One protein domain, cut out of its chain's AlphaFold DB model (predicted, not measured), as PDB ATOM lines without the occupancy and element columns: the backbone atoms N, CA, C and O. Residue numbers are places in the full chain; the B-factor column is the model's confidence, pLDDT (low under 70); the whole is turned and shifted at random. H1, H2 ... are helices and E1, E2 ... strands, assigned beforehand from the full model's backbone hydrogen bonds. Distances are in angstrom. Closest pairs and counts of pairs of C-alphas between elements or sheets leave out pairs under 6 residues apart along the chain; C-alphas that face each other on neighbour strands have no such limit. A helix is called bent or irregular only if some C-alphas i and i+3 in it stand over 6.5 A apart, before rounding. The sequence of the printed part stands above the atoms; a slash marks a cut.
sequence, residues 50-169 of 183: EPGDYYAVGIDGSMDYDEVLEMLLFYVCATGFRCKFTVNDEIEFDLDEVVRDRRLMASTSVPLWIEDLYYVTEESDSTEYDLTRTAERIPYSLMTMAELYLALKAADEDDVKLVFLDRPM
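Overview. This is residues 50 to 169 of the 183 residues of an uncharacterized protein of Candidatus Bathyarchaeota archaeon (UniProt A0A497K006). A long, narrow sheet, twisted, curls round one long helix, H2; the sheet is made of three long strands, E1, E2 and E3, with the short strand E4 beside E1, and a short helix, H1, sits at one end of the rod. The printed part has 120 residues, with two named helices and four named strands in the order E1 E2 E3 H1 H2 E4. The sheet runs E3 E2 E1 E4 and is mixed, and the class is mixed, helices and strands. The whole is loose, with a radius of gyration of the C-alphas of 18.7 A, and spans 59 by 23 by 20 A.

Along the chain. E1, residues 52 to 68, begins at C-alpha 52 (177.036, 167.645, 280.426) and measures 52.7 A. E2, residues 71 to 87, measures 50.8 A. E3, residues 91 to 113, measures 50.0 A and bends by 73 degrees at residue 96. H1, residues 114 to 121, is only just irregular: C-alphas 115 and 118 are 6.6 A apart. H2, residues 128 to 155, measures 40.9 A from C-alpha 128 (199.075, 170.219, 228.925). E4, residues 160 to 165, ends at C-alpha 165 (183.388, 169.820, 258.301).

Arrangement. E1, E2 and E3 form a meander, each strand the antiparallel neighbour of the one before; E1 and E2 are a hairpin, and so are E2 and E3. N 64 and O 75 are 2.9 A apart, and N 78 and O 106 2.8 A, both within hydrogen-bond range. E4 is parallel to E1, at 32 degrees, with N 57 and O 162 2.8 A apart, within hydrogen-bond range. E3 and E4 are edge strands and stay apart. E3, H1 H2, E4 is a split strand-helix-strand unit, two strands running the same way with E2 and E1 between them, and its crossover is right-handed. H2 is on one face of the sheet, in two layers, one of helix and one of strands; its closest C-alphas to E2 are those of Met 143 and Val 76, 5.4 A. H1 is on the sheet, with Ile 114 and Met 71 the closest C-alphas of H1 and E2, at 5.3 A. H2 touches H1 with residues 131 to 135 alone, C-alphas 134 and 121 being closest at 7.3 A; they run the same way at a steep tilt of 57 degrees. Of the O i to N i+4 pairs, 2 of 4 in H1 and 22 of 24 in H2 are within hydrogen-bond range.

Size, cuts and confidence. The C-alphas farthest apart, of Leu 69 and Asp 89, are 60.6 A apart. The printed part has no cut and no long link. The mean pLDDT of the printed part is 87.4; residues 121 to 134 are under 70.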
ATOM      1  N   GLU A  50     175.966 161.805 277.040       86.25
ATOM      2  CA  GLU A  50     175.549 161.936 278.435       86.25
ATOM      3  C   GLU A  50     175.239 163.413 278.753       86.25
ATOM      4  O   GLU A  50     175.753 164.300 278.070       86.25
ATOM      5  N   PRO A  51     174.401 163.717 279.758       90.31
ATOM      6  CA  PRO A  51     174.194 165.097 280.181       90.31
ATOM      7  C   PRO A  51     175.507 165.752 280.624       90.31
ATOM      8  O   PRO A  51     176.262 165.172 281.407       90.31
ATOM      9  N   GLY A  52     175.776 166.966 280.148       92.06
ATOM     10  CA  GLY A  52     177.036 167.645 280.426       92.06
ATOM     11  C   GLY A  52     177.322 168.846 279.533       92.06
ATOM     12  O   GLY A  52     176.563 169.175 278.622       92.06
ATOM     13  N   ASP A  53     178.449 169.491 279.820       94.25
ATOM     14  CA  ASP A  53     178.997 170.596 279.041       94.25
ATOM     15  C   ASP A  53     180.112 170.081 278.132       94.25
ATOM     16  O   ASP A  53     181.090 169.497 278.605       94.25
ATOM     17  N   TYR A  54     179.986 170.343 276.835       95.38
ATOM     18  CA  TYR A  54     180.925 169.881 275.820       95.38
ATOM     19  C   TYR A  54     181.255 170.983 274.821       95.38
ATOM     20  O   TYR A  54     180.705 172.088 274.847       95.38
ATOM     21  N   TYR A  55     182.157 170.657 273.904       95.62
ATOM     22  CA  TYR A  55     182.532 171.518 272.803       95.62
ATOM     23  C   TYR A  55     182.241 170.884 271.453       95.62
ATOM     24  O   TYR A  55     182.455 169.691 271.219       95.62
ATOM     25  N   ALA A  56     181.780 171.732 270.545       96.12
ATOM     26  CA  ALA A  56     181.742 171.461 269.129       96.12
ATOM     27  C   ALA A  56     182.812 172.292 268.423       96.12
ATOM     28  O   ALA A  56     183.071 173.439 268.799       96.12
ATOM     29  N   VAL A  57     183.427 171.722 267.393       97.19
ATOM     30  CA  VAL A  57     184.457 172.387 266.597       97.19
ATOM     31  C   VAL A  57     184.041 172.388 265.133       97.19
ATOM     32  O   VAL A  57     183.876 171.330 264.543       97.19
ATOM     33  N   GLY A  58     183.890 173.567 264.535       96.38
ATOM     34  CA  GLY A  58     183.738 173.725 263.088       96.38
ATOM     35  C   GLY A  58     185.078 174.026 262.435       96.38
ATOM     36  O   GLY A  58     185.779 174.931 262.885       96.38
ATOM     37  N   ILE A  59     185.446 173.274 261.401       96.25
ATOM     38  CA  ILE A  59     186.723 173.422 260.698       96.25
ATOM     39  C   ILE A  59     186.449 173.777 259.247       96.25
ATOM     40  O   ILE A  59     185.616 173.148 258.598       96.25
ATOM     41  N   ASP A  60     187.179 174.776 258.763       94.88
ATOM     42  CA  ASP A  60     187.122 175.220 257.378       94.88
ATOM     43  C   ASP A  60     188.520 175.597 256.877       94.88
ATOM     44  O   ASP A  60     189.386 176.043 257.652       94.88
ATOM     45  N   GLY A  61     188.733 175.383 255.585       93.62
ATOM     46  CA  GLY A  61     189.981 175.610 254.880       93.62
ATOM     47  C   GLY A  61     189.837 176.629 253.762       93.62
ATOM     48  O   GLY A  61     188.766 176.888 253.225       93.62
ATOM     49  N   SER A  62     190.950 177.253 253.407       93.62
ATOM     50  CA  SER A  62     191.027 178.131 252.250       93.62
ATOM     51  C   SER A  62     192.372 177.952 251.567       93.62
ATOM     52  O   SER A  62     193.374 177.601 252.195       93.62
ATOM     53  N   MET A  63     192.390 178.195 250.265       93.50
ATOM     54  CA  MET A  63     193.587 178.112 249.453       93.50
ATOM     55  C   MET A  63     193.582 179.202 248.393       93.50
ATOM     56  O   MET A  63     192.521 179.666 247.977       93.50
ATOM     57  N   ASP A  64     194.775 179.572 247.959       93.44
ATOM     58  CA  ASP A  64     195.002 180.448 246.818       93.44
ATOM     59  C   ASP A  64     196.281 179.998 246.111       93.44
ATOM     60  O   ASP A  64     197.201 179.492 246.764       93.44
ATOM     61  N   TYR A  65     196.342 180.140 244.792       90.38
ATOM     62  CA  TYR A  65     197.514 179.742 244.019       90.38
ATOM     63  C   TYR A  65     197.716 180.640 242.805       90.38
ATOM     64  O   TYR A  65     196.768 181.198 242.260       90.38
ATOM     65  N   ASP A  66     198.972 180.761 242.393       90.75
ATOM     66  CA  ASP A  66     199.383 181.517 241.219       90.75
ATOM     67  C   ASP A  66     200.557 180.814 240.526       90.75
ATOM     68  O   ASP A  66     201.308 180.055 241.148       90.75
ATOM     69  N   GLU A  67     200.726 181.081 239.236       86.88
ATOM     70  CA  GLU A  67     201.819 180.546 238.428       86.88
ATOM     71  C   GLU A  67     202.813 181.658 238.088       86.88
ATOM     72  O   GLU A  67     202.492 182.638 237.415       86.88
ATOM     73  N   VAL A  68     204.060 181.513 238.543       86.50
ATOM     74  CA  VAL A  68     205.113 182.517 238.345       86.50
ATOM     75  C   VAL A  68     206.420 181.831 237.977       86.50
ATOM     76  O   VAL A  68     206.925 181.020 238.745       86.50
ATOM     77  N   LEU A  69     207.013 182.208 236.836       87.25
ATOM     78  CA  LEU A  69     208.318 181.701 236.373       87.25
ATOM     79  C   LEU A  69     208.398 180.164 236.362       87.25
ATOM     80  O   LEU A  69     209.347 179.593 236.890       87.25
ATOM     81  N   GLU A  70     207.389 179.508 235.787       87.00
ATOM     82  CA  GLU A  70     207.301 178.040 235.727       87.00
ATOM     83  C   GLU A  70     207.249 177.360 237.113       87.00
ATOM     84  O   GLU A  70     207.574 176.181 237.262       87.00
ATOM     85  N   MET A  71     206.806 178.091 238.141       89.62
ATOM     86  CA  MET A  71     206.485 177.558 239.462       89.62
ATOM     87  C   MET A  71     205.013 177.777 239.787       89.62
ATOM     88  O   MET A  71     204.482 178.874 239.614       89.62
ATOM     89  N   LEU A  72     204.397 176.754 240.360       89.69
ATOM     90  CA  LEU A  72     203.142 176.847 241.080       89.69
ATOM     91  C   LEU A  72     203.433 177.317 242.513       89.69
ATOM     92  O   LEU A  72     204.025 176.595 243.318       89.69
ATOM     93  N   LEU A  73     203.017 178.538 242.836       93.00
ATOM     94  CA  LEU A  73     203.072 179.097 244.182       93.00
ATOM     95  C   LEU A  73     201.683 179.016 244.789       93.00
ATOM     96  O   LEU A  73     200.770 179.689 244.325       93.00
ATOM     97  N   PHE A  74     201.520 178.238 245.852       92.81
ATOM     98  CA  PHE A  74     200.222 178.120 246.505       92.81
ATOM     99  C   PHE A  74     200.308 178.282 248.012       92.81
ATOM    100  O   PHE A  74     201.289 177.920 248.666       92.81
ATOM    101  N   TYR A  75     199.253 178.859 248.567       95.50
ATOM    102  CA  TYR A  75     199.029 179.015 249.988       95.50
ATOM    103  C   TYR A  75     197.797 178.215 250.378       95.50
ATOM    104  O   TYR A  75     196.756 178.310 249.735       95.50
ATOM    105  N   VAL A  76     197.909 177.460 251.464       95.56
ATOM    106  CA  VAL A  76     196.772 176.784 252.089       95.56
ATOM    107  C   VAL A  76     196.699 177.168 253.554       95.56
ATOM    108  O   VAL A  76     197.723 177.328 254.228       95.56
ATOM    109  N   CYS A  77     195.486 177.283 254.073       96.00
ATOM    110  CA  CYS A  77     195.240 177.410 255.495       96.00
ATOM    111  C   CYS A  77     193.977 176.660 255.910       96.00
ATOM    112  O   CYS A  77     193.061 176.477 255.120       96.00
ATOM    113  N   ALA A  78     193.938 176.239 257.167       96.12
ATOM    114  CA  ALA A  78     192.764 175.676 257.809       96.12
ATOM    115  C   ALA A  78     192.652 176.223 259.232       96.12
ATOM    116  O   ALA A  78     193.660 176.512 259.895       96.12
ATOM    117  N   THR A  79     191.422 176.402 259.706       96.88
ATOM    118  CA  THR A  79     191.158 176.931 261.044       96.88
ATOM    119  C   THR A  79     189.942 176.280 261.687       96.88
ATOM    120  O   THR A  79     188.930 176.058 261.033       96.88
ATOM    121  N   GLY A  80     190.035 176.035 262.993       96.31
ATOM    122  CA  GLY A  80     188.933 175.574 263.828       96.31
ATOM    123  C   GLY A  80     188.277 176.711 264.614       96.31
ATOM    124  O   GLY A  80     188.957 177.585 265.164       96.31
ATOM    125  N   PHE A  81     186.952 176.674 264.699       95.88
ATOM    126  CA  PHE A  81     186.124 177.500 265.570       95.88
ATOM    127  C   PHE A  81     185.456 176.612 266.609       95.88
ATOM    128  O   PHE A  81     184.827 175.617 266.262       95.88
ATOM    129  N   ARG A  82     185.600 176.968 267.880       95.44
ATOM    130  CA  ARG A  82     185.093 176.210 269.020       95.44
ATOM    131  C   ARG A  82     183.837 176.883 269.565       95.44
ATOM    132  O   ARG A  82     183.821 178.098 269.748       95.44
ATOM    133  N   CYS A  83     182.819 176.078 269.830       96.06
ATOM    134  CA  CYS A  83     181.523 176.475 270.370       96.06
ATOM    135  C   CYS A  83     181.204 175.589 271.572       96.06
ATOM    136  O   CYS A  83     181.353 174.368 271.482       96.06
ATOM    137  N   LYS A  84     180.793 176.177 272.698       95.81
ATOM    138  CA  LYS A  84     180.311 175.394 273.839       95.81
ATOM    139  C   LYS A  84     178.874 174.955 273.565       95.81
ATOM    140  O   LYS A  84     178.086 175.723 273.019       95.81
ATOM    141  N   PHE A  85     178.523 173.741 273.963       94.88
ATOM    142  CA  PHE A  85     177.134 173.310 273.997       94.88
ATOM    143  C   PHE A  85     176.840 172.511 275.263       94.88
ATOM    144  O   PHE A  85     177.731 171.871 275.829       94.88
ATOM    145  N   THR A  86     175.589 172.556 275.703       94.12
ATOM    146  CA  THR A  86     175.118 171.845 276.892       94.12
ATOM    147  C   THR A  86     174.087 170.802 276.479       94.12
ATOM    148  O   THR A  86     173.200 171.067 275.666       94.12
ATOM    149  N   VAL A  87     174.225 169.602 277.037       91.19
ATOM    150  CA  VAL A  87     173.307 168.476 276.848       91.19
ATOM    151  C   VAL A  87     172.526 168.280 278.141       91.19
ATOM    152  O   VAL A  87     173.107 167.916 279.160       91.19
ATOM    153  N   ASN A  88     171.215 168.508 278.087       87.00
ATOM    154  CA  ASN A  88     170.259 168.178 279.147       87.00
ATOM    155  C   ASN A  88     169.089 167.391 278.523       87.00
ATOM    156  O   ASN A  88     169.319 166.410 277.819       87.00
ATOM    157  N   ASP A  89     167.843 167.832 278.730       82.31
ATOM    158  CA  ASP A  89     166.670 167.322 278.001       82.31
ATOM    159  C   ASP A  89     166.698 167.718 276.511       82.31
ATOM    160  O   ASP A  89     166.121 167.035 275.662       82.31
ATOM    161  N   GLU A  90     167.389 168.817 276.198       83.31
ATOM    162  CA  GLU A  90     167.647 169.324 274.852       83.31
ATOM    163  C   GLU A  90     169.140 169.671 274.698       83.31
ATOM    164  O   GLU A  90     169.881 169.747 275.684       83.31
ATOM    165  N   ILE A  91     169.591 169.832 273.449       86.81
ATOM    166  CA  ILE A  91     170.963 170.232 273.114       86.81
ATOM    167  C   ILE A  91     170.948 171.717 272.752       86.81
ATOM    168  O   ILE A  91     170.324 172.103 271.762       86.81
ATOM    169  N   GLU A  92     171.666 172.533 273.520       89.25
ATOM    170  CA  GLU A  92     171.751 173.981 273.318       89.25
ATOM    171  C   GLU A  92     173.189 174.403 273.007       89.25
ATOM    172  O   GLU A  92     174.109 174.087 273.758       89.25
ATOM    173  N   PHE A  93     173.384 175.124 271.900       91.38
ATOM    174  CA  PHE A  93     174.683 175.663 271.485       91.38
ATOM    175  C   PHE A  93     174.793 177.142 271.858       91.38
ATOM    176  O   PHE A  93     173.914 177.934 271.514       91.38
ATOM    177  N   ASP A  94     175.907 177.522 272.479       91.75
ATOM    178  CA  ASP A  94     176.241 178.912 272.780       91.75
ATOM    179  C   ASP A  94     176.943 179.560 271.577       91.75
ATOM    180  O   ASP A  94     178.171 179.587 271.458       91.75
ATOM    181  N   LEU A  95     176.130 180.022 270.624       87.06
ATOM    182  CA  LEU A  95     176.612 180.586 269.361       87.06
ATOM    183  C   LEU A  95     177.217 181.991 269.506       87.06
ATOM    184  O   LEU A  95     177.959 182.417 268.619       87.06
ATOM    185  N   ASP A  96     176.917 182.701 270.594       83.25
ATOM    186  CA  ASP A  96     177.443 184.048 270.837       83.25
ATOM    187  C   ASP A  96     178.912 184.004 271.303       83.25
ATOM    188  O   ASP A  96     179.682 184.924 271.019       83.25
ATOM    189  N   GLU A  97     179.331 182.896 271.924       85.81
ATOM    190  CA  GLU A  97     180.686 182.670 272.447       85.81
ATOM    191  C   GLU A  97     181.567 181.804 271.519       85.81
ATOM    192  O   GLU A  97     182.547 181.183 271.945       85.81
ATOM    193  N   VAL A  98     181.253 181.752 270.218       90.88
ATOM    194  CA  VAL A  98     182.075 181.025 269.236       90.88
ATOM    195  C   VAL A  98     183.426 181.717 269.067       90.88
ATOM    196  O   VAL A  98     183.522 182.864 268.621       90.88
ATOM    197  N   VAL A  99     184.505 180.988 269.351       92.38
ATOM    198  CA  VAL A  99     185.871 181.520 269.287       92.38
ATOM    199  C   VAL A  99     186.736 180.745 268.310       92.38
ATOM    200  O   VAL A  99     186.697 179.521 268.228       92.38
ATOM    201  N   ARG A 100     187.589 181.467 267.582       92.75
ATOM    202  CA  ARG A 100     188.649 180.846 266.783       92.75
ATOM    203  C   ARG A 100     189.678 180.208 267.719       92.75
ATOM    204  O   ARG A 100     190.363 180.928 268.452       92.75
ATOM    205  N   ASP A 101     189.823 178.886 267.673       92.06
ATOM    206  CA  ASP A 101     190.774 178.173 268.527       92.06
ATOM    207  C   ASP A 101     192.178 178.237 267.917       92.06
ATOM    208  O   ASP A 101     192.465 177.650 266.876       92.06
ATOM    209  N   ARG A 102     193.087 178.952 268.587       90.50
ATOM    210  CA  ARG A 102     194.476 179.119 268.127       90.50
ATOM    211  C   ARG A 102     195.265 177.812 268.102       90.50
ATOM    212  O   ARG A 102     196.284 177.743 267.420       90.50
ATOM    213  N   ARG A 103     194.835 176.795 268.853       92.44
ATOM    214  CA  ARG A 103     195.447 175.462 268.840       92.44
ATOM    215  C   ARG A 103     195.050 174.695 267.578       92.44
ATOM    216  O   ARG A 103     195.795 173.802 267.173       92.44
ATOM    217  N   LEU A 104     193.934 175.058 266.950       94.75
ATOM    218  CA  LEU A 104     193.394 174.437 265.744       94.75
ATOM    219  C   LEU A 104     193.613 175.344 264.533       94.75
ATOM    220  O   LEU A 104     192.679 175.892 263.951       94.75
ATOM    221  N   MET A 105     194.877 175.536 264.170       95.88
ATOM    222  CA  MET A 105     195.268 176.319 263.002       95.88
ATOM    223  C   MET A 105     196.432 175.639 262.287       95.88
ATOM    224  O   MET A 105     197.384 175.197 262.931       95.88
ATOM    225  N   ALA A 106     196.369 175.597 260.960       95.25
ATOM    226  CA  ALA A 106     197.463 175.152 260.108       95.25
ATOM    227  C   ALA A 106     197.531 176.051 258.872       95.25
ATOM    228  O   ALA A 106     196.500 176.451 258.335       95.25
ATOM    229  N   SER A 107     198.734 176.396 258.425       96.25
ATOM    230  CA  SER A 107     198.929 177.153 257.190       96.25
ATOM    231  C   SER A 107     200.313 176.905 256.627       96.25
ATOM    232  O   SER A 107     201.272 176.813 257.397       96.25
ATOM    233  N   THR A 108     200.433 176.860 255.307       95.31
ATOM    234  CA  THR A 108     201.727 176.763 254.637       95.31
ATOM    235  C   THR A 108     201.686 177.427 253.265       95.31
ATOM    236  O   THR A 108     200.637 177.482 252.625       95.31
ATOM    237  N   SER A 109     202.840 177.928 252.833       95.06
ATOM    238  CA  SER A 109     203.091 178.381 251.466       95.06
ATOM    239  C   SER A 109     204.075 177.416 250.828       95.06
ATOM    240  O   SER A 109     205.134 177.156 251.401       95.06
ATOM    241  N   VAL A 110     203.730 176.894 249.659       93.38
ATOM    242  CA  VAL A 110     204.518 175.879 248.966       93.38
ATOM    243  C   VAL A 110     204.868 176.391 247.571       93.38
ATOM    244  O   VAL A 110     203.967 176.640 246.771       93.38
ATOM    245  N   PRO A 111     206.165 176.572 247.275       93.50
ATOM    246  CA  PRO A 111     206.647 176.679 245.909       93.50
ATOM    247  C   PRO A 111     206.854 175.282 245.326       93.50
ATOM    248  O   PRO A 111     207.525 174.450 245.937       93.50
ATOM    249  N   LEU A 112     206.294 175.032 244.146       90.06
ATOM    250  CA  LEU A 112     206.455 173.779 243.418       90.06
ATOM    251  C   LEU A 112     206.811 174.076 241.965       90.06
ATOM    252  O   LEU A 112     206.079 174.791 241.287       90.06
ATOM    253  N   TRP A 113     207.931 173.549 241.480       90.19
ATOM    254  CA  TRP A 113     208.294 173.700 240.074       90.19
ATOM    255  C   TRP A 113     207.314 172.922 239.197       90.19
ATOM    256  O   TRP A 113     206.896 171.823 239.554       90.19
ATOM    257  N   ILE A 114     206.951 173.472 238.037       83.75
ATOM    258  CA  ILE A 114     206.031 172.799 237.109       83.75
ATOM    259  C   ILE A 114     206.613 171.458 236.639       83.75
ATOM    260  O   ILE A 114     205.875 170.485 236.501       83.75
ATOM    261  N   GLU A 115     207.937 171.369 236.471       83.25
ATOM    262  CA  GLU A 115     208.622 170.106 236.158       83.25
ATOM    263  C   GLU A 115     208.486 169.050 237.266       83.25
ATOM    264  O   GLU A 115     208.518 167.853 236.976       83.25
ATOM    265  N   ASP A 116     208.266 169.474 238.515       84.25
ATOM    266  CA  ASP A 116     208.091 168.569 239.645       84.25
ATOM    267  C   ASP A 116     206.660 168.011 239.743       84.25
ATOM    268  O   ASP A 116     206.441 166.987 240.396       84.25
ATOM    269  N   LEU A 117     205.679 168.637 239.076       77.62
ATOM    270  CA  LEU A 117     204.266 168.239 239.156       77.62
ATOM    271  C   LEU A 117     204.054 166.778 238.742       77.62
ATOM    272  O   LEU A 117     203.307 166.063 239.411       77.62
ATOM    273  N   TYR A 118     204.762 166.317 237.708       71.62
ATOM    274  CA  TYR A 118     204.672 164.944 237.200       71.62
ATOM    275  C   TYR A 118     205.111 163.892 238.228       71.62
ATOM    276  O   TYR A 118     204.572 162.784 238.258       71.62
ATOM    277  N   TYR A 119     206.069 164.229 239.099       74.50
ATOM    278  CA  TYR A 119     206.514 163.326 240.166       74.50
ATOM    279  C   TYR A 119     205.526 163.282 241.332       74.50
ATOM    280  O   TYR A 119     205.475 162.288 242.052       74.50
ATOM    281  N   VAL A 120     204.746 164.349 241.526       72.44
ATOM    282  CA  VAL A 120     203.763 164.455 242.612       72.44
ATOM    283  C   VAL A 120     202.446 163.762 242.254       72.44
ATOM    284  O   VAL A 120     201.785 163.227 243.143       72.44
ATOM    285  N   THR A 121     202.052 163.747 240.977       67.75
ATOM    286  CA  THR A 121     200.770 163.164 240.544       67.75
ATOM    287  C   THR A 121     200.834 161.721 240.067       67.75
ATOM    288  O   THR A 121     199.778 161.134 239.847       67.75
ATOM    289  N   GLU A 122     202.030 161.142 239.917       65.12
ATOM    290  CA  GLU A 122     202.244 159.825 239.289       65.12
ATOM    291  C   GLU A 122     201.696 159.732 237.842       65.12
ATOM    292  O   GLU A 122     201.600 158.647 237.267       65.12
ATOM    293  N   GLU A 123     201.362 160.862 237.208       63.25
ATOM    294  CA  GLU A 123     200.829 160.926 235.845       63.25
ATOM    295  C   GLU A 123     201.999 161.090 234.858       63.25
ATOM    296  O   GLU A 123     202.368 162.188 234.460       63.25
ATOM    297  N   SER A 124     202.633 159.971 234.486       55.06
ATOM    298  CA  SER A 124     203.832 159.968 233.622       55.06
ATOM    299  C   SER A 124     203.555 160.307 232.144       55.06
ATOM    300  O   SER A 124     204.490 160.626 231.417       55.06
ATOM    301  N   ASP A 125     202.286 160.250 231.714       56.91
ATOM    302  CA  ASP A 125     201.826 160.440 230.323       56.91
ATOM    303  C   ASP A 125     200.815 161.605 230.189       56.91
ATOM    304  O   ASP A 125     199.903 161.578 229.362       56.91
ATOM    305  N   SER A 126     200.924 162.625 231.041       57.06
ATOM    306  CA  SER A 126     199.973 163.744 231.099       57.06
ATOM    307  C   SER A 126     200.173 164.779 229.977       57.06
ATOM    308  O   SER A 126     201.295 165.193 229.679       57.06
ATOM    309  N   THR A 127     199.070 165.242 229.388       62.84
ATOM    310  CA  THR A 127     198.995 166.357 228.424       62.84
ATOM    311  C   THR A 127     199.014 167.735 229.114       62.84
ATOM    312  O   THR A 127     198.763 167.831 230.310       62.84
ATOM    313  N   GLU A 128     199.208 168.842 228.377       61.47
ATOM    314  CA  GLU A 128     199.075 170.219 228.925       61.47
ATOM    315  C   GLU A 128     197.738 170.472 229.654       61.47
ATOM    316  O   GLU A 128     197.680 171.233 230.613       61.47
ATOM    317  N   TYR A 129     196.657 169.805 229.243       56.59
ATOM    318  CA  TYR A 129     195.358 169.885 229.922       56.59
ATOM    319  C   TYR A 129     195.374 169.261 231.332       56.59
ATOM    320  O   TYR A 129     194.679 169.725 232.239       56.59
ATOM    321  N   ASP A 130     196.187 168.228 231.533       63.47
ATOM    322  CA  ASP A 130     196.326 167.532 232.813       63.47
ATOM    323  C   ASP A 130     197.187 168.340 233.799       63.47
ATOM    324  O   ASP A 130     196.966 168.263 235.009       63.47
ATOM    325  N   LEU A 131     198.087 169.194 233.297       65.69
ATOM    326  CA  LEU A 131     198.867 170.148 234.096       65.69
ATOM    327  C   LEU A 131     197.973 171.179 234.801       65.69
ATOM    328  O   LEU A 131     198.078 171.337 236.016       65.69
ATOM    329  N   THR A 132     197.044 171.825 234.085       67.38
ATOM    330  CA  THR A 132     196.122 172.808 234.691       67.38
ATOM    331  C   THR A 132     195.239 172.164 235.760       67.38
ATOM    332  O   THR A 132     195.055 172.703 236.850       67.38
ATOM    333  N   ARG A 133     194.735 170.955 235.491       68.25
ATOM    334  CA  ARG A 133     193.939 170.196 236.466       68.25
ATOM    335  C   ARG A 133     194.771 169.769 237.681       68.25
ATOM    336  O   ARG A 133     194.260 169.708 238.798       68.25
ATOM    337  N   THR A 134     196.043 169.453 237.471       68.75
ATOM    338  CA  THR A 134     196.993 169.098 238.529       68.75
ATOM    339  C   THR A 134     197.320 170.293 239.425       68.75
ATOM    340  O   THR A 134     197.331 170.142 240.651       68.75
ATOM    341  N   ALA A 135     197.496 171.480 238.836       74.06
ATOM    342  CA  ALA A 135     197.746 172.727 239.553       74.06
ATOM    343  C   ALA A 135     196.614 173.096 240.528       74.06
ATOM    344  O   ALA A 135     196.879 173.651 241.588       74.06
ATOM    345  N   GLU A 136     195.369 172.707 240.236       77.62
ATOM    346  CA  GLU A 136     194.229 172.854 241.154       77.62
ATOM    347  C   GLU A 136     194.147 171.729 242.203       77.62
ATOM    348  O   GLU A 136     193.791 171.957 243.365       77.62
ATOM    349  N   ARG A 137     194.474 170.488 241.817       82.38
ATOM    350  CA  ARG A 137     194.342 169.303 242.686       82.38
ATOM    351  C   ARG A 137     195.324 169.301 243.850       82.38
ATOM    352  O   ARG A 137     194.947 168.848 244.934       82.38
ATOM    353  N   ILE A 138     196.562 169.751 243.648       86.19
ATOM    354  CA  ILE A 138     197.599 169.712 244.691       86.19
ATOM    355  C   ILE A 138     197.260 170.663 245.855       86.19
ATOM    356  O   ILE A 138     197.184 170.176 246.989       86.19
ATOM    357  N   PRO A 139     196.970 171.963 245.626       89.31
ATOM    358  CA  PRO A 139     196.539 172.869 246.690       89.31
ATOM    359  C   PRO A 139     195.282 172.366 247.401       89.31
ATOM    360  O   PRO A 139     195.242 172.345 248.631       89.31
ATOM    361  N   TYR A 140     194.295 171.865 246.645       87.88
ATOM    362  CA  TYR A 140     193.064 171.323 247.220       87.88
ATOM    363  C   TYR A 140     193.329 170.124 248.134       87.88
ATOM    364  O   TYR A 140     192.783 170.037 249.237       87.88
ATOM    365  N   SER A 141     194.195 169.206 247.702       88.38
ATOM    366  CA  SER A 141     194.562 168.027 248.490       88.38
ATOM    367  C   SER A 141     195.280 168.432 249.776       88.38
ATOM    368  O   SER A 141     194.945 167.926 250.845       88.38
ATOM    369  N   LEU A 142     196.209 169.390 249.703       91.31
ATOM    370  CA  LEU A 142     196.940 169.863 250.878       91.31
ATOM    371  C   LEU A 142     196.038 170.632 251.859       91.31
ATOM    372  O   LEU A 142     196.150 170.444 253.069       91.31
ATOM    373  N   MET A 143     195.111 171.450 251.354       93.25
ATOM    374  CA  MET A 143     194.080 172.110 252.163       93.25
ATOM    375  C   MET A 143     193.196 171.077 252.874       93.25
ATOM    376  O   MET A 143     193.013 171.147 254.086       93.25
ATOM    377  N   THR A 144     192.738 170.059 252.142       91.31
ATOM    378  CA  THR A 144     191.947 168.950 252.697       91.31
ATOM    379  C   THR A 144     192.719 168.205 253.787       91.31
ATOM    380  O   THR A 144     192.174 167.896 254.844       91.31
ATOM    381  N   MET A 145     194.011 167.939 253.574       92.00
ATOM    382  CA  MET A 145     194.870 167.339 254.597       92.00
ATOM    383  C   MET A 145     194.978 168.220 255.843       92.00
ATOM    384  O   MET A 145     194.949 167.696 256.955       92.00
ATOM    385  N   ALA A 146     195.087 169.540 255.677       94.56
ATOM    386  CA  ALA A 146     195.141 170.473 256.796       94.56
ATOM    387  C   ALA A 146     193.845 170.435 257.622       94.56
ATOM    388  O   ALA A 146     193.912 170.336 258.845       94.56
ATOM    389  N   GLU A 147     192.675 170.444 256.982       94.50
ATOM    390  CA  GLU A 147     191.380 170.321 257.666       94.50
ATOM    391  C   GLU A 147     191.248 168.993 258.420       94.50
ATOM    392  O   GLU A 147     190.897 168.989 259.599       94.50
ATOM    393  N   LEU A 148     191.583 167.867 257.777       93.44
ATOM    394  CA  LEU A 148     191.527 166.541 258.404       93.44
ATOM    395  C   LEU A 148     192.502 166.414 259.577       93.44
ATOM    396  O   LEU A 148     192.168 165.813 260.597       93.44
ATOM    397  N   TYR A 149     193.693 167.001 259.460       94.94
ATOM    398  CA  TYR A 149     194.657 167.057 260.554       94.94
ATOM    399  C   TYR A 149     194.103 167.839 261.752       94.94
ATOM    400  O   TYR A 149     194.231 167.396 262.895       94.94
ATOM    401  N   LEU A 150     193.445 168.977 261.506       96.25
ATOM    402  CA  LEU A 150     192.782 169.732 262.568       96.25
ATOM    403  C   LEU A 150     191.593 168.969 263.161       96.25
ATOM    404  O   LEU A 150     191.381 169.043 264.368       96.25
ATOM    405  N   ALA A 151     190.849 168.221 262.343       95.12
ATOM    406  CA  ALA A 151     189.726 167.404 262.793       95.12
ATOM    407  C   ALA A 151     190.189 166.279 263.718       95.12
ATOM    408  O   ALA A 151     189.604 166.085 264.780       95.12
ATOM    409  N   LEU A 152     191.280 165.599 263.353       95.19
ATOM    410  CA  LEU A 152     191.922 164.595 264.197       95.19
ATOM    411  C   LEU A 152     192.365 165.206 265.529       95.19
ATOM    412  O   LEU A 152     192.018 164.703 266.588       95.19
ATOM    413  N   LYS A 153     193.053 166.351 265.471       96.19
ATOM    414  CA  LYS A 153     193.511 167.056 266.670       96.19
ATOM    415  C   LYS A 153     192.361 167.486 267.585       96.19
ATOM    416  O   LYS A 153     192.512 167.445 268.799       96.19
ATOM    417  N   ALA A 154     191.237 167.917 267.015       96.19
ATOM    418  CA  ALA A 154     190.045 168.264 267.777       96.19
ATOM    419  C   ALA A 154     189.386 167.022 268.395       96.19
ATOM    420  O   ALA A 154     188.946 167.085 269.533       96.19
ATOM    421  N   ALA A 155     189.344 165.902 267.668       94.06
ATOM    422  CA  ALA A 155     188.772 164.643 268.147       94.06
ATOM    423  C   ALA A 155     189.588 163.989 269.278       94.06
ATOM    424  O   ALA A 155     189.023 163.230 270.061       94.06
ATOM    425  N   ASP A 156     190.883 164.296 269.378       95.00
ATOM    426  CA  ASP A 156     191.746 163.852 270.481       95.00
ATOM    427  C   ASP A 156     191.475 164.606 271.806       95.00
ATOM    428  O   ASP A 156     191.984 164.209 272.855       95.00
ATOM    429  N   GLU A 157     190.702 165.701 271.794       93.69
ATOM    430  CA  GLU A 157     190.304 166.419 273.013       93.69
ATOM    431  C   GLU A 157     189.035 165.791 273.620       93.69
ATOM    432  O   GLU A 157     187.962 165.834 273.021       93.69
ATOM    433  N   ASP A 158     189.127 165.258 274.846       90.75
ATOM    434  CA  ASP A 158     188.023 164.541 275.517       90.75
ATOM    435  C   ASP A 158     186.723 165.354 275.641       90.75
ATOM    436  O   ASP A 158     185.626 164.786 275.684       90.75
ATOM    437  N   ASP A 159     186.827 166.678 275.734       92.38
ATOM    438  CA  ASP A 159     185.696 167.590 275.889       92.38
ATOM    439  C   ASP A 159     185.074 168.024 274.551       92.38
ATOM    440  O   ASP A 159     183.984 168.603 274.540       92.38
ATOM    441  N   VAL A 160     185.710 167.697 273.422       94.94
ATOM    442  CA  VAL A 160     185.157 167.891 272.083       94.94
ATOM    443  C   VAL A 160     184.345 166.661 271.697       94.94
ATOM    444  O   VAL A 160     184.846 165.545 271.594       94.94
ATOM    445  N   LYS A 161     183.050 166.866 271.470       93.81
ATOM    446  CA  LYS A 161     182.096 165.789 271.169       93.81
ATOM    447  C   LYS A 161     181.522 165.850 269.761       93.81
ATOM    448  O   LYS A 161     180.958 164.869 269.285       93.81
ATOM    449  N   LEU A 162     181.673 166.992 269.096       94.31
ATOM    450  CA  LEU A 162     181.182 167.225 267.745       94.31
ATOM    451  C   LEU A 162     182.257 167.928 266.918       94.31
ATOM    452  O   LEU A 162     182.806 168.943 267.342       94.31
ATOM    453  N   VAL A 163     182.516 167.413 265.717       94.88
ATOM    454  CA  VAL A 163     183.366 168.064 264.715       94.88
ATOM    455  C   VAL A 163     182.542 168.267 263.449       94.88
ATOM    456  O   VAL A 163     182.006 167.311 262.891       94.88
ATOM    457  N   PHE A 164     182.431 169.516 263.005       94.56
ATOM    458  CA  PHE A 164     181.768 169.901 261.766       94.56
ATOM    459  C   PHE A 164     182.811 170.181 260.685       94.56
ATOM    460  O   PHE A 164     183.768 170.923 260.913       94.56
ATOM    461  N   LEU A 165     182.590 169.605 259.506       92.50
ATOM    462  CA  LEU A 165     183.388 169.820 258.301       92.50
ATOM    463  C   LEU A 165     182.487 170.410 257.210       92.50
ATOM    464  O   LEU A 165     181.314 170.043 257.112       92.50
ATOM    465  N   ASP A 166     183.041 171.288 256.376       86.69
ATOM    466  CA  ASP A 166     182.371 171.917 255.222       86.69
ATOM    467  C   ASP A 166     182.036 170.924 254.088       86.69
ATOM    468  O   ASP A 166     181.350 171.262 253.119       86.69
ATOM    469  N   ARG A 167     182.509 169.681 254.215       79.19
ATOM    470  CA  ARG A 167     182.431 168.633 253.202       79.19
ATOM    471  C   ARG A 167     181.946 167.304 253.765       79.19
ATOM    472  O   ARG A 167     182.225 166.956 254.914       79.19
ATOM    473  N   PRO A 168     181.284 166.490 252.932       78.50
ATOM    474  CA  PRO A 168     180.976 165.125 253.305       78.50
ATOM    475  C   PRO A 168     182.230 164.240 253.280       78.50
ATOM    476  O   PRO A 168     182.970 164.229 252.297       78.50
ATOM    477  N   MET A 169     182.387 163.383 254.292       71.88
ATOM    478  CA  MET A 169     183.495 162.412 254.380       71.88
ATOM    479  C   MET A 169     183.599 161.485 253.159       71.88
ATOM    480  O   MET A 169     184.691 161.080 252.766       71.88
TER     481      MET A 169